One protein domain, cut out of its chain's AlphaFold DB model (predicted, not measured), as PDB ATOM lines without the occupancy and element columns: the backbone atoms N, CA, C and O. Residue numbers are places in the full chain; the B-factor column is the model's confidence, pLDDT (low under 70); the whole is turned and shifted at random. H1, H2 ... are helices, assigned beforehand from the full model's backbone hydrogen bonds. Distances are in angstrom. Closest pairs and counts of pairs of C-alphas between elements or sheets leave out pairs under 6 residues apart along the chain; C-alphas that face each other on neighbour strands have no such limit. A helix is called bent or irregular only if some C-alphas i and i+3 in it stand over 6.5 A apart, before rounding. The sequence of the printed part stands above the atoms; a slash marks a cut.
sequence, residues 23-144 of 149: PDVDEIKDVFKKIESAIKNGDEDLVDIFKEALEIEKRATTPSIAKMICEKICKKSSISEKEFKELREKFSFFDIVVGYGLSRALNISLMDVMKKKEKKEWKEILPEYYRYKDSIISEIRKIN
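What this domain is: This is residues 23 to 144 of the 149 residues of an uncharacterized protein of Candidatus Omnitrophica bacterium (UniProt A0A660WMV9). A rounded, all-helical body is built round one helix, H5, with H2, H3, H6 and H7 packed about it and the kinked H7 crossing it. H1 folds back along H2 as a long helical hairpin whose H1 arm is the one farther from H5, and the short H4 packs on H3. The printed part has 122 residues with seven named helices, H1 to H7 in chain order, and no named strand; the class is all helix. It is compact, with a radius of gyration of the C-alphas of 13.1 A and spans of 37 by 31 by 26 A.

Where its parts are: Find C-alpha 25 at (-8.008, -6.219, 30.197); from there H1 runs through residues 25 to 40 over 23.2 A. H2, residues 44 to 60, covers 24.3 A. H3 is residues 63 to 77, 20.6 A long, and H4 is residues 81 to 88. Look for H5 from C-alpha 93 at (-7.683, -16.350, 35.329) to residue 106, 20.1 A. H6 is residues 110 to 117. H7, residues 122 to 143, ends at C-alpha 143 at (3.795, -21.395, 37.587), 19.8 A from its first C-alpha. It has a kink of 113 degrees near residue 131 and is irregular: C-alphas 128 and 131 are 8.1 A apart.

How they stand to each other: Start with the hairpin: H1 and H2 touch at a shallow tilt of 11 degrees, opposite ways, with C-alphas of Ile 35 and Val 47 closest at 5.8 A. H2 touches residues 93 to 98 of H5 at a steep tilt of 56 degrees, closest at the C-alphas of Ala 53 and Phe 94, 5.7 A. H2 and H3 touch only at the corner, where the C-alphas of Ala 60 and Ala 66 are 4.1 A apart. H3 touches H4, about perpendicular at 74 degrees, closest at the C-alphas of Cys 74 and Glu 81, 6.3 A. H5 touches H6 at 65 degrees, a steep tilt, closest at the C-alphas of Ser 103 and Leu 110, 5.1 A. Residues 132 to 140 of H7 touch H5, about perpendicular at 89 degrees, closest at the C-alphas of Gly 101 and Ile 136, 4.5 A. H1 and H3 are apart, for instance. In H1 to H6 every O i to N i+4 pair is within hydrogen-bond range; in H7 9 of 18 are.

The domain as a whole: The C-alphas of Gly 42 and Lys 82 are the two farthest apart, at 37.7 A. The printed part has no cut, and the links between successive helices are tight. The mean pLDDT of the printed part is 94.9, and no printed residue is under 70.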
ATOM      1  N   PRO A  23      -6.561 -14.094  30.000       83.56
ATOM      2  CA  PRO A  23      -7.380 -13.054  30.602       83.56
ATOM      3  C   PRO A  23      -7.487 -11.838  29.680       83.56
ATOM      4  O   PRO A  23      -6.548 -11.528  28.935       83.56
ATOM      5  N   ASP A  24      -8.610 -11.134  29.766       85.88
ATOM      6  CA  ASP A  24      -8.783  -9.835  29.121       85.88
ATOM      7  C   ASP A  24      -8.351  -8.659  30.027       85.88
ATOM      8  O   ASP A  24      -7.901  -8.819  31.164       85.88
ATOM      9  N   VAL A  25      -8.415  -7.441  29.484       84.00
ATOM     10  CA  VAL A  25      -8.008  -6.219  30.197       84.00
ATOM     11  C   VAL A  25      -8.983  -5.858  31.323       84.00
ATOM     12  O   VAL A  25      -8.582  -5.206  32.291       84.00
ATOM     13  N   ASP A  26     -10.249  -6.252  31.216       86.31
ATOM     14  CA  ASP A  26     -11.264  -5.937  32.214       86.31
ATOM     15  C   ASP A  26     -11.133  -6.856  33.438       86.31
ATOM     16  O   ASP A  26     -11.231  -6.360  34.564       86.31
ATOM     17  N   GLU A  27     -10.735  -8.121  33.247       85.25
ATOM     18  CA  GLU A  27     -10.328  -9.025  34.333       85.25
ATOM     19  C   GLU A  27      -9.228  -8.386  35.201       85.25
ATOM     20  O   GLU A  27      -9.344  -8.337  36.429       85.25
ATOM     21  N   ILE A  28      -8.210  -7.782  34.577       89.19
ATOM     22  CA  ILE A  28      -7.113  -7.111  35.295       89.19
ATOM     23  C   ILE A  28      -7.626  -5.929  36.129       89.19
ATOM     24  O   ILE A  28      -7.214  -5.746  37.280       89.19
ATOM     25  N   LYS A  29      -8.517  -5.100  35.569       88.56
ATOM     26  CA  LYS A  29      -9.083  -3.940  36.287       88.56
ATOM     27  C   LYS A  29      -9.877  -4.374  37.512       88.56
ATOM     28  O   LYS A  29      -9.808  -3.715  38.550       88.56
ATOM     29  N   ASP A  30     -10.617  -5.470  37.411       91.88
ATOM     30  CA  ASP A  30     -11.398  -5.981  38.530       91.88
ATOM     31  C   ASP A  30     -10.511  -6.539  39.646       91.88
ATOM     32  O   ASP A  30     -10.819  -6.351  40.827       91.88
ATOM     33  N   VAL A  31      -9.355  -7.118  39.314       90.50
ATOM     34  CA  VAL A  31      -8.366  -7.517  40.325       90.50
ATOM     35  C   VAL A  31      -7.767  -6.315  41.054       90.50
ATOM     36  O   VAL A  31      -7.621  -6.370  42.276       90.50
ATOM     37  N   PHE A  32      -7.498  -5.199  40.371       90.94
ATOM     38  CA  PHE A  32      -7.063  -3.974  41.056       90.94
ATOM     39  C   PHE A  32      -8.087  -3.500  42.094       90.94
ATOM     40  O   PHE A  32      -7.707  -3.207  43.226       90.94
ATOM     41  N   LYS A  33      -9.389  -3.528  41.775       92.88
ATOM     42  CA  LYS A  33     -10.450  -3.206  42.750       92.88
ATOM     43  C   LYS A  33     -10.451  -4.170  43.941       92.88
ATOM     44  O   LYS A  33     -10.639  -3.736  45.079       92.88
ATOM     45  N   LYS A  34     -10.232  -5.475  43.704       92.25
ATOM     46  CA  LYS A  34     -10.111  -6.488  44.772       92.25
ATOM     47  C   LYS A  34      -8.927  -6.172  45.700       92.25
ATOM     48  O   LYS A  34      -9.090  -6.225  46.918       92.25
ATOM     49  N   ILE A  35      -7.776  -5.786  45.145       92.31
ATOM     50  CA  ILE A  35      -6.584  -5.387  45.913       92.31
ATOM     51  C   ILE A  35      -6.832  -4.095  46.694       92.31
ATOM     52  O   ILE A  35      -6.538  -4.044  47.883       92.31
ATOM     53  N   GLU A  36      -7.407  -3.063  46.074       91.56
ATOM     54  CA  GLU A  36      -7.733  -1.808  46.764       91.56
ATOM     55  C   GLU A  36      -8.686  -2.029  47.939       91.56
ATOM     56  O   GLU A  36      -8.523  -1.426  48.998       91.56
ATOM     57  N   SER A  37      -9.676  -2.906  47.766       92.88
ATOM     58  CA  SER A  37     -10.584  -3.302  48.841       92.88
ATOM     59  C   SER A  37      -9.833  -3.986  49.987       92.88
ATOM     60  O   SER A  37     -10.034  -3.628  51.144       92.88
ATOM     61  N   ALA A  38      -8.916  -4.910  49.682       91.88
ATOM     62  CA  ALA A  38      -8.088  -5.571  50.691       91.88
ATOM     63  C   ALA A  38      -7.191  -4.575  51.453       91.88
ATOM     64  O   ALA A  38      -7.152  -4.613  52.681       91.88
ATOM     65  N   ILE A  39      -6.573  -3.618  50.748       92.62
ATOM     66  CA  ILE A  39      -5.780  -2.534  51.357       92.62
ATOM     67  C   ILE A  39      -6.645  -1.689  52.297       92.62
ATOM     68  O   ILE A  39      -6.249  -1.433  53.431       92.62
ATOM     69  N   LYS A  40      -7.841  -1.274  51.859       94.31
ATOM     70  CA  LYS A  40      -8.768  -0.476  52.684       94.31
ATOM     71  C   LYS A  40      -9.206  -1.204  53.954       94.31
ATOM     72  O   LYS A  40      -9.458  -0.552  54.961       94.31
ATOM     73  N   ASN A  41      -9.276  -2.532  53.908       91.69
ATOM     74  CA  ASN A  41      -9.634  -3.367  55.052       91.69
ATOM     75  C   ASN A  41      -8.427  -3.735  55.937       91.69
ATOM     76  O   ASN A  41      -8.617  -4.420  56.937       91.69
ATOM     77  N   GLY A  42      -7.208  -3.305  55.586       91.81
ATOM     78  CA  GLY A  42      -5.990  -3.629  56.334       91.81
ATOM     79  C   GLY A  42      -5.564  -5.096  56.240       91.81
ATOM     80  O   GLY A  42      -4.851  -5.575  57.117       91.81
ATOM     81  N   ASP A  43      -6.003  -5.822  55.209       94.56
ATOM     82  CA  ASP A  43      -5.685  -7.242  55.034       94.56
ATOM     83  C   ASP A  43      -4.423  -7.420  54.175       94.56
ATOM     84  O   ASP A  43      -4.483  -7.660  52.966       94.56
ATOM     85  N   GLU A  44      -3.260  -7.232  54.801       94.19
ATOM     86  CA  GLU A  44      -1.954  -7.297  54.131       94.19
ATOM     87  C   GLU A  44      -1.658  -8.687  53.547       94.19
ATOM     88  O   GLU A  44      -1.130  -8.796  52.438       94.19
ATOM     89  N   ASP A  45      -2.061  -9.751  54.244       95.94
ATOM     90  CA  ASP A  45      -1.850 -11.128  53.796       95.94
ATOM     91  C   ASP A  45      -2.632 -11.428  52.510       95.94
ATOM     92  O   ASP A  45      -2.101 -12.042  51.576       95.94
ATOM     93  N   LEU A  46      -3.876 -10.943  52.422       96.12
ATOM     94  CA  LEU A  46      -4.676 -11.031  51.203       96.12
ATOM     95  C   LEU A  46      -4.043 -10.245  50.054       96.12
ATOM     96  O   LEU A  46      -3.995 -10.730  48.920       96.12
ATOM     97  N   VAL A  47      -3.546  -9.041  50.347       96.75
ATOM     98  CA  VAL A  47      -2.880  -8.176  49.366       96.75
ATOM     99  C   VAL A  47      -1.648  -8.863  48.781       96.75
ATOM    100  O   VAL A  47      -1.464  -8.822  47.564       96.75
ATOM    101  N   ASP A  48      -0.824  -9.510  49.603       97.44
ATOM    102  CA  ASP A  48       0.377 -10.211  49.142       97.44
ATOM    103  C   ASP A  48       0.039 -11.358  48.182       97.44
ATOM    104  O   ASP A  48       0.624 -11.463  47.101       97.44
ATOM    105  N   ILE A  49      -0.953 -12.186  48.531       97.81
ATOM    106  CA  ILE A  49      -1.416 -13.280  47.665       97.81
ATOM    107  C   ILE A  49      -1.962 -12.717  46.347       97.81
ATOM    108  O   ILE A  49      -1.639 -13.216  45.265       97.81
ATOM    109  N   PHE A  50      -2.778 -11.663  46.421       97.62
ATOM    110  CA  PHE A  50      -3.409 -11.071  45.244       97.62
ATOM    111  C   PHE A  50      -2.402 -10.408  44.308       97.62
ATOM    112  O   PHE A  50      -2.533 -10.550  43.095       97.62
ATOM    113  N   LYS A  51      -1.381  -9.725  44.834       96.62
ATOM    114  CA  LYS A  51      -0.312  -9.129  44.018       96.62
ATOM    115  C   LYS A  51       0.393 -10.183  43.171       96.62
ATOM    116  O   LYS A  51       0.605  -9.975  41.979       96.62
ATOM    117  N   GLU A  52       0.716 -11.327  43.763       97.06
ATOM    118  CA  GLU A  52       1.398 -12.407  43.051       97.06
ATOM    119  C   GLU A  52       0.505 -13.023  41.974       97.06
ATOM    120  O   GLU A  52       0.948 -13.218  40.843       97.06
ATOM    121  N   ALA A  53      -0.771 -13.268  42.282       97.25
ATOM    122  CA  ALA A  53      -1.723 -13.764  41.294       97.25
ATOM    123  C   ALA A  53      -1.960 -12.760  40.148       97.25
ATOM    124  O   ALA A  53      -2.000 -13.162  38.984       97.25
ATOM    125  N   LEU A  54      -2.037 -11.460  40.452       95.69
ATOM    126  CA  LEU A  54      -2.168 -10.390  39.462       95.69
ATOM    127  C   LEU A  54      -0.960 -10.335  38.518       95.69
ATOM    128  O   LEU A  54      -1.125 -10.158  37.313       95.69
ATOM    129  N   GLU A  55       0.262 -10.503  39.026       94.38
ATOM    130  CA  GLU A  55       1.453 -10.538  38.171       94.38
ATOM    131  C   GLU A  55       1.433 -11.731  37.201       94.38
ATOM    132  O   GLU A  55       1.858 -11.596  36.049       94.38
ATOM    133  N   ILE A  56       0.897 -12.884  37.618       94.25
ATOM    134  CA  ILE A  56       0.662 -14.018  36.711       94.25
ATOM    135  C   ILE A  56      -0.387 -13.660  35.655       94.25
ATOM    136  O   ILE A  56      -0.147 -13.877  34.467       94.25
ATOM    137  N   GLU A  57      -1.522 -13.094  36.065       93.38
ATOM    138  CA  GLU A  57      -2.624 -12.742  35.164       93.38
ATOM    139  C   GLU A  57      -2.204 -11.702  34.115       93.38
ATOM    140  O   GLU A  57      -2.389 -11.914  32.916       93.38
ATOM    141  N   LYS A  58      -1.508 -10.639  34.535       93.00
ATOM    142  CA  LYS A  58      -0.940  -9.626  33.630       93.00
ATOM    143  C   LYS A  58      -0.068 -10.250  32.552       93.00
ATOM    144  O   LYS A  58      -0.127  -9.840  31.397       93.00
ATOM    145  N   ARG A  59       0.746 -11.246  32.906       91.81
ATOM    146  CA  ARG A  59       1.597 -11.953  31.942       91.81
ATOM    147  C   ARG A  59       0.801 -12.911  31.059       91.81
ATOM    148  O   ARG A  59       1.144 -13.074  29.889       91.81
ATOM    149  N   ALA A  60      -0.244 -13.530  31.599       92.00
ATOM    150  CA  ALA A  60      -1.124 -14.426  30.863       92.00
ATOM    151  C   ALA A  60      -1.941 -13.708  29.774       92.00
ATOM    152  O   ALA A  60      -2.426 -14.379  28.870       92.00
ATOM    153  N   THR A  61      -2.025 -12.372  29.767       91.00
ATOM    154  CA  THR A  61      -2.583 -11.614  28.621       91.00
ATOM    155  C   THR A  61      -1.909 -11.957  27.291       91.00
ATOM    156  O   THR A  61      -2.515 -11.838  26.231       91.00
ATOM    157  N   THR A  62      -0.656 -12.425  27.328       89.69
ATOM    158  CA  THR A  62       0.013 -13.002  26.161       89.69
ATOM    159  C   THR A  62      -0.423 -14.466  25.989       89.69
ATOM    160  O   THR A  62      -0.071 -15.292  26.837       89.69
ATOM    161  N   PRO A  63      -1.092 -14.857  24.883       89.56
ATOM    162  CA  PRO A  63      -1.687 -16.194  24.742       89.56
ATOM    163  C   PRO A  63      -0.703 -17.362  24.902       89.56
ATOM    164  O   PRO A  63      -1.037 -18.389  25.493       89.56
ATOM    165  N   SER A  64       0.536 -17.213  24.423       89.62
ATOM    166  CA  SER A  64       1.577 -18.237  24.586       89.62
ATOM    167  C   SER A  64       1.977 -18.429  26.052       89.62
ATOM    168  O   SER A  64       2.172 -19.560  26.496       89.62
ATOM    169  N   ILE A  65       2.038 -17.343  26.826       91.94
ATOM    170  CA  ILE A  65       2.308 -17.378  28.266       91.94
ATOM    171  C   ILE A  65       1.113 -17.982  29.010       91.94
ATOM    172  O   ILE A  65       1.317 -18.849  29.860       91.94
ATOM    173  N   ALA A  66      -0.115 -17.589  28.654       93.06
ATOM    174  CA  ALA A  66      -1.348 -18.156  29.207       93.06
ATOM    175  C   ALA A  66      -1.366 -19.683  29.072       93.06
ATOM    176  O   ALA A  66      -1.612 -20.398  30.043       93.06
ATOM    177  N   LYS A  67      -1.021 -20.184  27.879       93.06
ATOM    178  CA  LYS A  67      -0.944 -21.617  27.594       93.06
ATOM    179  C   LYS A  67       0.110 -22.321  28.450       93.06
ATOM    180  O   LYS A  67      -0.201 -23.330  29.072       93.06
ATOM    181  N   MET A  68       1.319 -21.764  28.559       94.50
ATOM    182  CA  MET A  68       2.368 -22.333  29.419       94.50
ATOM    183  C   MET A  68       1.946 -22.396  30.894       94.50
ATOM    184  O   MET A  68       2.283 -23.348  31.598       94.50
ATOM    185  N   ILE A  69       1.233 -21.378  31.385       95.94
ATOM    186  CA  ILE A  69       0.713 -21.360  32.756       95.94
ATOM    187  C   ILE A  69      -0.382 -22.420  32.921       95.94
ATOM    188  O   ILE A  69      -0.312 -23.213  33.862       95.94
ATOM    189  N   CYS A  70      -1.338 -22.483  31.990       96.00
ATOM    190  CA  CYS A  70      -2.394 -23.493  31.958       96.00
ATOM    191  C   CYS A  70      -1.813 -24.915  31.997       96.00
ATOM    192  O   CYS A  70      -2.178 -25.698  32.871       96.00
ATOM    193  N   GLU A  71      -0.839 -25.229  31.140       95.81
ATOM    194  CA  GLU A  71      -0.173 -26.539  31.105       95.81
ATOM    195  C   GLU A  71       0.462 -26.901  32.456       95.81
ATOM    196  O   GLU A  71       0.345 -28.038  32.926       95.81
ATOM    197  N   LYS A  72       1.100 -25.934  33.129       96.75
ATOM    198  CA  LYS A  72       1.674 -26.154  34.464       96.75
ATOM    199  C   LYS A  72       0.602 -26.384  35.528       96.75
ATOM    200  O   LYS A  72       0.791 -27.270  36.363       96.75
ATOM    201  N   ILE A  73      -0.486 -25.609  35.516       97.44
ATOM    202  CA  ILE A  73      -1.610 -25.775  36.451       97.44
ATOM    203  C   ILE A  73      -2.253 -27.146  36.241       97.44
ATOM    204  O   ILE A  73      -2.392 -27.890  37.213       97.44
ATOM    205  N   CYS A  74      -2.557 -27.512  34.994       96.38
ATOM    206  CA  CYS A  74      -3.132 -28.804  34.620       96.38
ATOM    207  C   CYS A  74      -2.263 -29.959  35.124       96.38
ATOM    208  O   CYS A  74      -2.720 -30.802  35.897       96.38
ATOM    209  N   LYS A  75      -0.965 -29.936  34.789       96.19
ATOM    210  CA  LYS A  75      -0.012 -30.975  35.199       96.19
ATOM    211  C   LYS A  75       0.091 -31.118  36.716       96.19
ATOM    212  O   LYS A  75       0.142 -32.232  37.223       96.19
ATOM    213  N   LYS A  76       0.182 -30.006  37.450       96.06
ATOM    214  CA  LYS A  76       0.401 -30.037  38.904       96.06
ATOM    215  C   LYS A  76      -0.873 -30.254  39.716       96.06
ATOM    216  O   LYS A  76      -0.776 -30.654  40.873       96.06
ATOM    217  N   SER A  77      -2.034 -29.960  39.149       95.62
ATOM    218  CA  SER A  77      -3.332 -30.131  39.816       95.62
ATOM    219  C   SER A  77      -4.051 -31.399  39.369       95.62
ATOM    220  O   SER A  77      -5.146 -31.662  39.850       95.62
ATOM    221  N   SER A  78      -3.439 -32.171  38.464       94.69
ATOM    222  CA  SER A  78      -4.019 -33.371  37.861       94.69
ATOM    223  C   SER A  78      -5.394 -33.120  37.231       94.69
ATOM    224  O   SER A  78      -6.271 -33.973  37.323       94.69
ATOM    225  N   ILE A  79      -5.569 -31.956  36.594       95.38
ATOM    226  CA  ILE A  79      -6.756 -31.637  35.788       95.38
ATOM    227  C   ILE A  79      -6.375 -31.585  34.309       95.38
ATOM    228  O   ILE A  79      -5.233 -31.289  33.949       95.38
ATOM    229  N   SER A  80      -7.334 -31.870  33.445       95.50
ATOM    230  CA  SER A  80      -7.209 -31.749  31.998       95.50
ATOM    231  C   SER A  80      -7.329 -30.295  31.533       95.50
ATOM    232  O   SER A  80      -7.914 -29.442  32.200       95.50
ATOM    233  N   GLU A  81      -6.833 -30.009  30.325       94.19
ATOM    234  CA  GLU A  81      -7.035 -28.699  29.686       94.19
ATOM    235  C   GLU A  81      -8.530 -28.397  29.478       94.19
ATOM    236  O   GLU A  81      -8.947 -27.241  29.528       94.19
ATOM    237  N   LYS A  82      -9.351 -29.436  29.275       93.31
ATOM    238  CA  LYS A  82     -10.804 -29.297  29.171       93.31
ATOM    239  C   LYS A  82     -11.401 -28.799  30.489       93.31
ATOM    240  O   LYS A  82     -12.118 -27.807  30.474       93.31
ATOM    241  N   GLU A  83     -11.047 -29.420  31.612       94.94
ATOM    242  CA  GLU A  83     -11.489 -28.975  32.942       94.94
ATOM    243  C   GLU A  83     -10.998 -27.558  33.257       94.94
ATOM    244  O   GLU A  83     -11.735 -26.758  33.824       94.94
ATOM    245  N   PHE A  84      -9.782 -27.196  32.836       95.88
ATOM    246  CA  PHE A  84      -9.303 -25.819  32.971       95.88
ATOM    247  C   PHE A  84     -10.166 -24.825  32.178       95.88
ATOM    248  O   PHE A  84     -10.487 -23.750  32.682       95.88
ATOM    249  N   LYS A  85     -10.565 -25.170  30.947       93.50
ATOM    250  CA  LYS A  85     -11.469 -24.335  30.137       93.50
ATOM    251  C   LYS A  85     -12.848 -24.209  30.782       93.50
ATOM    252  O   LYS A  85     -13.364 -23.103  30.863       93.50
ATOM    253  N   GLU A  86     -13.387 -25.298  31.321       93.56
ATOM    254  CA  GLU A  86     -14.649 -25.286  32.077       93.56
ATOM    255  C   GLU A  86     -14.558 -24.385  33.327       93.56
ATOM    256  O   GLU A  86     -15.510 -23.682  33.661       93.56
ATOM    257  N   LEU A  87     -13.399 -24.333  33.999       95.31
ATOM    258  CA  LEU A  87     -13.163 -23.360  35.072       95.31
ATOM    259  C   LEU A  87     -13.132 -21.919  34.541       95.31
ATOM    260  O   LEU A  87     -13.712 -21.034  35.167       95.31
ATOM    261  N   ARG A  88     -12.492 -21.671  33.393       94.00
ATOM    262  CA  ARG A  88     -12.404 -20.335  32.772       94.00
ATOM    263  C   ARG A  88     -13.743 -19.761  32.328       94.00
ATOM    264  O   ARG A  88     -13.875 -18.547  32.267       94.00
ATOM    265  N   GLU A  89     -14.738 -20.604  32.071       91.88
ATOM    266  CA  GLU A  89     -16.105 -20.151  31.784       91.88
ATOM    267  C   GLU A  89     -16.793 -19.520  33.005       91.88
ATOM    268  O   GLU A  89     -17.749 -18.764  32.850       91.88
ATOM    269  N   LYS A  90     -16.314 -19.817  34.220       92.38
ATOM    270  CA  LYS A  90     -16.927 -19.374  35.483       92.38
ATOM    271  C   LYS A  90     -16.057 -18.429  36.300       92.38
ATOM    272  O   LYS A  90     -16.577 -17.653  37.098       92.38
ATOM    273  N   PHE A  91     -14.742 -18.541  36.160       95.44
ATOM    274  CA  PHE A  91     -13.773 -17.887  37.026       95.44
ATOM    275  C   PHE A  91     -12.757 -17.098  36.220       95.44
ATOM    276  O   PHE A  91     -12.328 -17.523  35.140       95.44
ATOM    277  N   SER A  92     -12.313 -15.977  36.793       94.94
ATOM    278  CA  SER A  92     -11.219 -15.222  36.199       94.94
ATOM    279  C   SER A  92      -9.926 -16.038  36.210       94.94
ATOM    280  O   SER A  92      -9.760 -16.975  37.005       94.94
ATOM    281  N   PHE A  93      -8.985 -15.688  35.338       94.94
ATOM    282  CA  PHE A  93      -7.683 -16.350  35.329       94.94
ATOM    283  C   PHE A  93      -6.992 -16.185  36.690       94.94
ATOM    284  O   PHE A  93      -6.452 -17.148  37.239       94.94
ATOM    285  N   PHE A  94      -7.090 -14.992  37.281       97.12
ATOM    286  CA  PHE A  94      -6.670 -14.710  38.649       97.12
ATOM    287  C   PHE A  94      -7.288 -15.644  39.689       97.12
ATOM    288  O   PHE A  94      -6.557 -16.182  40.521       97.12
ATOM    289  N   ASP A  95      -8.601 -15.879  39.647       97.88
ATOM    290  CA  ASP A  95      -9.259 -16.742  40.629       97.88
ATOM    291  C   ASP A  95      -8.711 -18.175  40.536       97.88
ATOM    292  O   ASP A  95      -8.417 -18.797  41.557       97.88
ATOM    293  N   ILE A  96      -8.478 -18.680  39.323       98.00
ATOM    294  CA  ILE A  96      -7.872 -20.003  39.120       98.00
ATOM    295  C   ILE A  96      -6.426 -20.035  39.637       98.00
ATOM    296  O   ILE A  96      -6.013 -21.032  40.228       98.00
ATOM    297  N   VAL A  97      -5.653 -18.958  39.469       98.06
ATOM    298  CA  VAL A  97      -4.276 -18.858  39.988       98.06
ATOM    299  C   VAL A  97      -4.247 -18.864  41.518       98.06
ATOM    300  O   VAL A  97      -3.451 -19.601  42.108       98.06
ATOM    301  N   VAL A  98      -5.128 -18.103  42.173       98.38
ATOM    302  CA  VAL A  98      -5.263 -18.112  43.640       98.38
ATOM    303  C   VAL A  98      -5.699 -19.495  44.124       98.38
ATOM    304  O   VAL A  98      -5.087 -20.059  45.036       98.38
ATOM    305  N   GLY A  99      -6.705 -20.087  43.472       98.38
ATOM    306  CA  GLY A  99      -7.186 -21.429  43.788       98.38
ATOM    307  C   GLY A  99      -6.111 -22.501  43.610       98.38
ATOM    308  O   GLY A  99      -5.970 -23.394  44.448       98.38
ATOM    309  N   TYR A 100      -5.283 -22.377  42.572       98.56
ATOM    310  CA  TYR A 100      -4.117 -23.224  42.355       98.56
ATOM    311  C   TYR A 100      -3.116 -23.098  43.510       98.56
ATOM    312  O   TYR A 100      -2.748 -24.114  44.099       98.56
ATOM    313  N   GLY A 101      -2.732 -21.875  43.888       98.38
ATOM    314  CA  GLY A 101      -1.818 -21.639  45.009       98.38
ATOM    315  C   GLY A 101      -2.307 -22.289  46.305       98.38
ATOM    316  O   GLY A 101      -1.565 -23.029  46.952       98.38
ATOM    317  N   LEU A 102      -3.584 -22.083  46.637       98.50
ATOM    318  CA  LEU A 102      -4.211 -22.659  47.827       98.50
ATOM    319  C   LEU A 102      -4.279 -24.189  47.772       98.50
ATOM    320  O   LEU A 102      -3.910 -24.859  48.737       98.50
ATOM    321  N   SER A 103      -4.709 -24.752  46.641       98.38
ATOM    322  CA  SER A 103      -4.839 -26.204  46.479       98.38
ATOM    323  C   SER A 103      -3.497 -26.916  46.660       98.38
ATOM    324  O   SER A 103      -3.413 -27.928  47.356       98.38
ATOM    325  N   ARG A 104      -2.415 -26.342  46.122       98.00
ATOM    326  CA  ARG A 104      -1.063 -26.890  46.252       98.00
ATOM    327  C   ARG A 104      -0.470 -26.699  47.643       98.00
ATOM    328  O   ARG A 104       0.178 -27.625  48.124       98.00
ATOM    329  N   ALA A 105      -0.709 -25.561  48.290       97.69
ATOM    330  CA  ALA A 105      -0.241 -25.314  49.653       97.69
ATOM    331  C   ALA A 105      -0.891 -26.259  50.678       97.69
ATOM    332  O   ALA A 105      -0.238 -26.675  51.632       97.69
ATOM    333  N   LEU A 106      -2.160 -26.618  50.463       96.75
ATOM    334  CA  LEU A 106      -2.927 -27.489  51.358       96.75
ATOM    335  C   LEU A 106      -2.950 -28.962  50.928       96.75
ATOM    336  O   LEU A 106      -3.486 -29.795  51.654       96.75
ATOM    337  N   ASN A 107      -2.384 -29.286  49.762       96.44
ATOM    338  CA  ASN A 107      -2.461 -30.607  49.137       96.44
ATOM    339  C   ASN A 107      -3.908 -31.129  48.993       96.44
ATOM    340  O   ASN A 107      -4.209 -32.280  49.305       96.44
ATOM    341  N   ILE A 108      -4.802 -30.263  48.518       96.81
ATOM    342  CA  ILE A 108      -6.207 -30.577  48.225       96.81
ATOM    343  C   ILE A 108      -6.492 -30.404  46.731       96.81
ATOM    344  O   ILE A 108      -5.701 -29.809  46.000       96.81
ATOM    345  N   SER A 109      -7.627 -30.920  46.263       97.44
ATOM    346  CA  SER A 109      -8.027 -30.785  44.860       97.44
ATOM    347  C   SER A 109      -8.293 -29.323  44.489       97.44
ATOM    348  O   SER A 109      -9.011 -28.616  45.200       97.44
ATOM    349  N   LEU A 110      -7.780 -28.885  43.332       98.12
ATOM    350  CA  LEU A 110      -8.117 -27.576  42.762       98.12
ATOM    351  C   LEU A 110      -9.630 -27.446  42.564       98.12
ATOM    352  O   LEU A 110     -10.204 -26.418  42.904       98.12
ATOM    353  N   MET A 111     -10.299 -28.506  42.104       97.56
ATOM    354  CA  MET A 111     -11.748 -28.481  41.887       97.56
ATOM    355  C   MET A 111     -12.525 -28.232  43.183       97.56
ATOM    356  O   MET A 111     -13.535 -27.535  43.161       97.56
ATOM    357  N   ASP A 112     -12.050 -28.743  44.319       97.69
ATOM    358  CA  ASP A 112     -12.704 -28.512  45.611       97.69
ATOM    359  C   ASP A 112     -12.498 -27.076  46.104       97.69
ATOM    360  O   ASP A 112     -13.431 -26.458  46.626       97.69
ATOM    361  N   VAL A 113     -11.316 -26.503  45.861       98.06
ATOM    362  CA  VAL A 113     -11.060 -25.078  46.114       98.06
ATOM    363  C   VAL A 113     -11.971 -24.202  45.254       98.06
ATOM    364  O   VAL A 113     -12.610 -23.287  45.775       98.06
ATOM    365  N   MET A 114     -12.099 -24.511  43.960       98.25
ATOM    366  CA  MET A 114     -12.953 -23.741  43.054       98.25
ATOM    367  C   MET A 114     -14.440 -23.876  43.411       98.25
ATOM    368  O   MET A 114     -15.148 -22.874  43.416       98.25
ATOM    369  N   LYS A 115     -14.908 -25.054  43.850       97.44
ATOM    370  CA  LYS A 115     -16.265 -25.224  44.412       97.44
ATOM    371  C   LYS A 115     -16.504 -24.372  45.662       97.44
ATOM    372  O   LYS A 115     -17.620 -23.897  45.870       97.44
ATOM    373  N   LYS A 116     -15.487 -24.167  46.514       97.19
ATOM    374  CA  LYS A 116     -15.585 -23.234  47.653       97.19
ATOM    375  C   LYS A 116     -15.707 -21.789  47.148       97.19
ATOM    376  O   LYS A 116     -16.540 -21.049  47.669       97.19
ATOM    377  N   LYS A 117     -14.953 -21.418  46.104       97.69
ATOM    378  CA  LYS A 117     -15.014 -20.092  45.462       97.69
ATOM    379  C   LYS A 117     -16.340 -19.802  44.749       97.69
ATOM    380  O   LYS A 117     -16.729 -18.640  44.703       97.69
ATOM    381  N   GLU A 118     -17.073 -20.810  44.265       95.94
ATOM    382  CA  GLU A 118     -18.436 -20.606  43.721       95.94
ATOM    383  C   GLU A 118     -19.397 -20.007  44.765       95.94
ATOM    384  O   GLU A 118     -20.377 -19.364  44.402       95.94
ATOM    385  N   LYS A 119     -19.136 -20.230  46.060       96.62
ATOM    386  CA  LYS A 119     -20.051 -19.871  47.157       96.62
ATOM    387  C   LYS A 119     -19.573 -18.705  48.017       96.62
ATOM    388  O   LYS A 119     -20.360 -18.184  48.800       96.62
ATOM    389  N   LYS A 120     -18.287 -18.368  47.952       96.50
ATOM    390  CA  LYS A 120     -17.627 -17.401  48.835       96.50
ATOM    391  C   LYS A 120     -16.613 -16.575  48.061       96.50
ATOM    392  O   LYS A 120     -16.044 -17.034  47.072       96.50
ATOM    393  N   GLU A 121     -16.315 -15.384  48.550       95.44
ATOM    394  CA  GLU A 121     -15.209 -14.579  48.050       95.44
ATOM    395  C   GLU A 121     -13.869 -14.986  48.665       95.44
ATOM    396  O   GLU A 121     -13.798 -15.553  49.754       95.44
ATOM    397  N   TRP A 122     -12.763 -14.662  47.989       96.94
ATOM    398  CA  TRP A 122     -11.422 -14.976  48.505       96.94
ATOM    399  C   TRP A 122     -11.152 -14.362  49.879       96.94
ATOM    400  O   TRP A 122     -10.543 -15.024  50.715       96.94
ATOM    401  N   LYS A 123     -11.683 -13.160  50.143       94.88
ATOM    402  CA  LYS A 123     -11.627 -12.494  51.456       94.88
ATOM    403  C   LYS A 123     -12.342 -13.264  52.576       94.88
ATOM    404  O   LYS A 123     -12.136 -12.971  53.741       94.88
ATOM    405  N   GLU A 124     -13.202 -14.221  52.234       95.81
ATOM    406  CA  GLU A 124     -13.892 -15.097  53.189       95.81
ATOM    407  C   GLU A 124     -13.244 -16.487  53.264       95.81
ATOM    408  O   GLU A 124     -13.489 -17.229  54.209       95.81
ATOM    409  N   ILE A 125     -12.450 -16.871  52.256       96.94
ATOM    410  CA  ILE A 125     -11.813 -18.191  52.160       96.94
ATOM    411  C   ILE A 125     -10.391 -18.162  52.721       96.94
ATOM    412  O   ILE A 125     -10.034 -19.029  53.513       96.94
ATOM    413  N   LEU A 126      -9.568 -17.214  52.270       97.06
ATOM    414  CA  LEU A 126      -8.134 -17.184  52.555       97.06
ATOM    415  C   LEU A 126      -7.773 -16.887  54.018       97.06
ATOM    416  O   LEU A 126      -6.785 -17.480  54.456       97.06
ATOM    417  N   PRO A 127      -8.547 -16.105  54.805       96.44
ATOM    418  CA  PRO A 127      -8.228 -15.894  56.217       96.44
ATOM    419  C   PRO A 127      -8.108 -17.184  57.036       96.44
ATOM    420  O   PRO A 127      -7.286 -17.270  57.945       96.44
ATOM    421  N   GLU A 128      -8.853 -18.235  56.674       95.69
ATOM    422  CA  GLU A 128      -8.757 -19.558  57.313       95.69
ATOM    423  C   GLU A 128      -7.373 -20.223  57.108       95.69
ATOM    424  O   GLU A 128      -7.017 -21.174  57.810       95.69
ATOM    425  N   TYR A 129      -6.582 -19.733  56.146       96.56
ATOM    426  CA  TYR A 129      -5.356 -20.356  55.651       96.56
ATOM    427  C   TYR A 129      -4.139 -19.423  55.626       96.56
ATOM    428  O   TYR A 129      -3.111 -19.821  55.080       96.56
ATOM    429  N   TYR A 130      -4.183 -18.236  56.242       96.06
ATOM    430  CA  TYR A 130      -3.034 -17.311  56.260       96.06
ATOM    431  C   TYR A 130      -1.766 -17.900  56.881       96.06
ATOM    432  O   TYR A 130      -0.665 -17.567  56.449       96.06
ATOM    433  N   ARG A 131      -1.882 -18.903  57.762       96.25
ATOM    434  CA  ARG A 131      -0.717 -19.678  58.233       96.25
ATOM    435  C   ARG A 131       0.072 -20.380  57.111       96.25
ATOM    436  O   ARG A 131       1.192 -20.817  57.342       96.25
ATOM    437  N   TYR A 132      -0.509 -20.516  55.917       97.00
ATOM    438  CA  TYR A 132       0.121 -21.070  54.716       97.00
ATOM    439  C   TYR A 132       0.411 -20.007  53.647       97.00
ATOM    440  O   TYR A 132       0.743 -20.386  52.524       97.00
ATOM    441  N   LYS A 133       0.291 -18.705  53.952       97.19
ATOM    442  CA  LYS A 133       0.458 -17.604  52.985       97.19
ATOM    443  C   LYS A 133       1.707 -17.768  52.125       97.19
ATOM    444  O   LYS A 133       1.614 -17.774  50.900       97.19
ATOM    445  N   ASP A 134       2.859 -17.970  52.755       97.75
ATOM    446  CA  ASP A 134       4.133 -18.071  52.038       97.75
ATOM    447  C   ASP A 134       4.180 -19.290  51.112       97.75
ATOM    448  O   ASP A 134       4.714 -19.219  50.002       97.75
ATOM    449  N   SER A 135       3.560 -20.402  51.519       98.00
ATOM    450  CA  SER A 135       3.405 -21.590  50.676       98.00
ATOM    451  C   SER A 135       2.483 -21.321  49.486       98.00
ATOM    452  O   SER A 135       2.815 -21.718  48.370       98.00
ATOM    453  N   ILE A 136       1.366 -20.612  49.690       98.38
ATOM    454  CA  ILE A 136       0.440 -20.210  48.617       98.38
ATOM    455  C   ILE A 136       1.180 -19.343  47.593       98.38
ATOM    456  O   ILE A 136       1.181 -19.653  46.400       98.38
ATOM    457  N   ILE A 137       1.869 -18.300  48.063       98.12
ATOM    458  CA  ILE A 137       2.667 -17.391  47.232       98.12
ATOM    459  C   ILE A 137       3.760 -18.156  46.479       98.12
ATOM    460  O   ILE A 137       3.940 -17.974  45.273       98.12
ATOM    461  N   SER A 138       4.481 -19.043  47.165       98.00
ATOM    462  CA  SER A 138       5.532 -19.865  46.560       98.00
ATOM    463  C   SER A 138       4.990 -20.734  45.425       98.00
ATOM    464  O   SER A 138       5.592 -20.796  44.350       98.00
ATOM    465  N   GLU A 139       3.832 -21.371  45.611       98.06
ATOM    466  CA  GLU A 139       3.203 -22.172  44.560       98.06
ATOM    467  C   GLU A 139       2.761 -21.314  43.368       98.06
ATOM    468  O   GLU A 139       3.093 -21.662  42.231       98.06
ATOM    469  N   ILE A 140       2.139 -20.151  43.602       97.81
ATOM    470  CA  ILE A 140       1.788 -19.185  42.541       97.81
ATOM    471  C   ILE A 140       3.036 -18.773  41.741       97.81
ATOM    472  O   ILE A 140       3.037 -18.792  40.510       97.81
ATOM    473  N   ARG A 141       4.156 -18.478  42.405       96.00
ATOM    474  CA  ARG A 141       5.398 -18.094  41.715       96.00
ATOM    475  C   ARG A 141       5.960 -19.211  40.836       96.00
ATOM    476  O   ARG A 141       6.485 -18.933  39.758       96.00
ATOM    477  N   LYS A 142       5.818 -20.483  41.231       95.06
ATOM    478  CA  LYS A 142       6.343 -21.637  40.469       95.06
ATOM    479  C   LYS A 142       5.682 -21.815  39.097       95.06
ATOM    480  O   LYS A 142       6.282 -22.428  38.205       95.06
ATOM    481  N   ILE A 143       4.458 -21.319  38.899       93.88
ATOM    482  CA  ILE A 143       3.795 -21.395  37.587       93.88
ATOM    483  C   ILE A 143       4.229 -20.278  36.639       93.88
ATOM    484  O   ILE A 143       4.134 -20.454  35.424       93.88
ATOM    485  N   ASN A 144       4.856 -19.216  37.143       89.50
ATOM    486  CA  ASN A 144       5.348 -18.123  36.317       89.50
ATOM    487  C   ASN A 144       6.445 -18.598  35.337       89.50
ATOM    488  O   ASN A 144       7.440 -19.188  35.768       89.50
TER     489      ASN A 144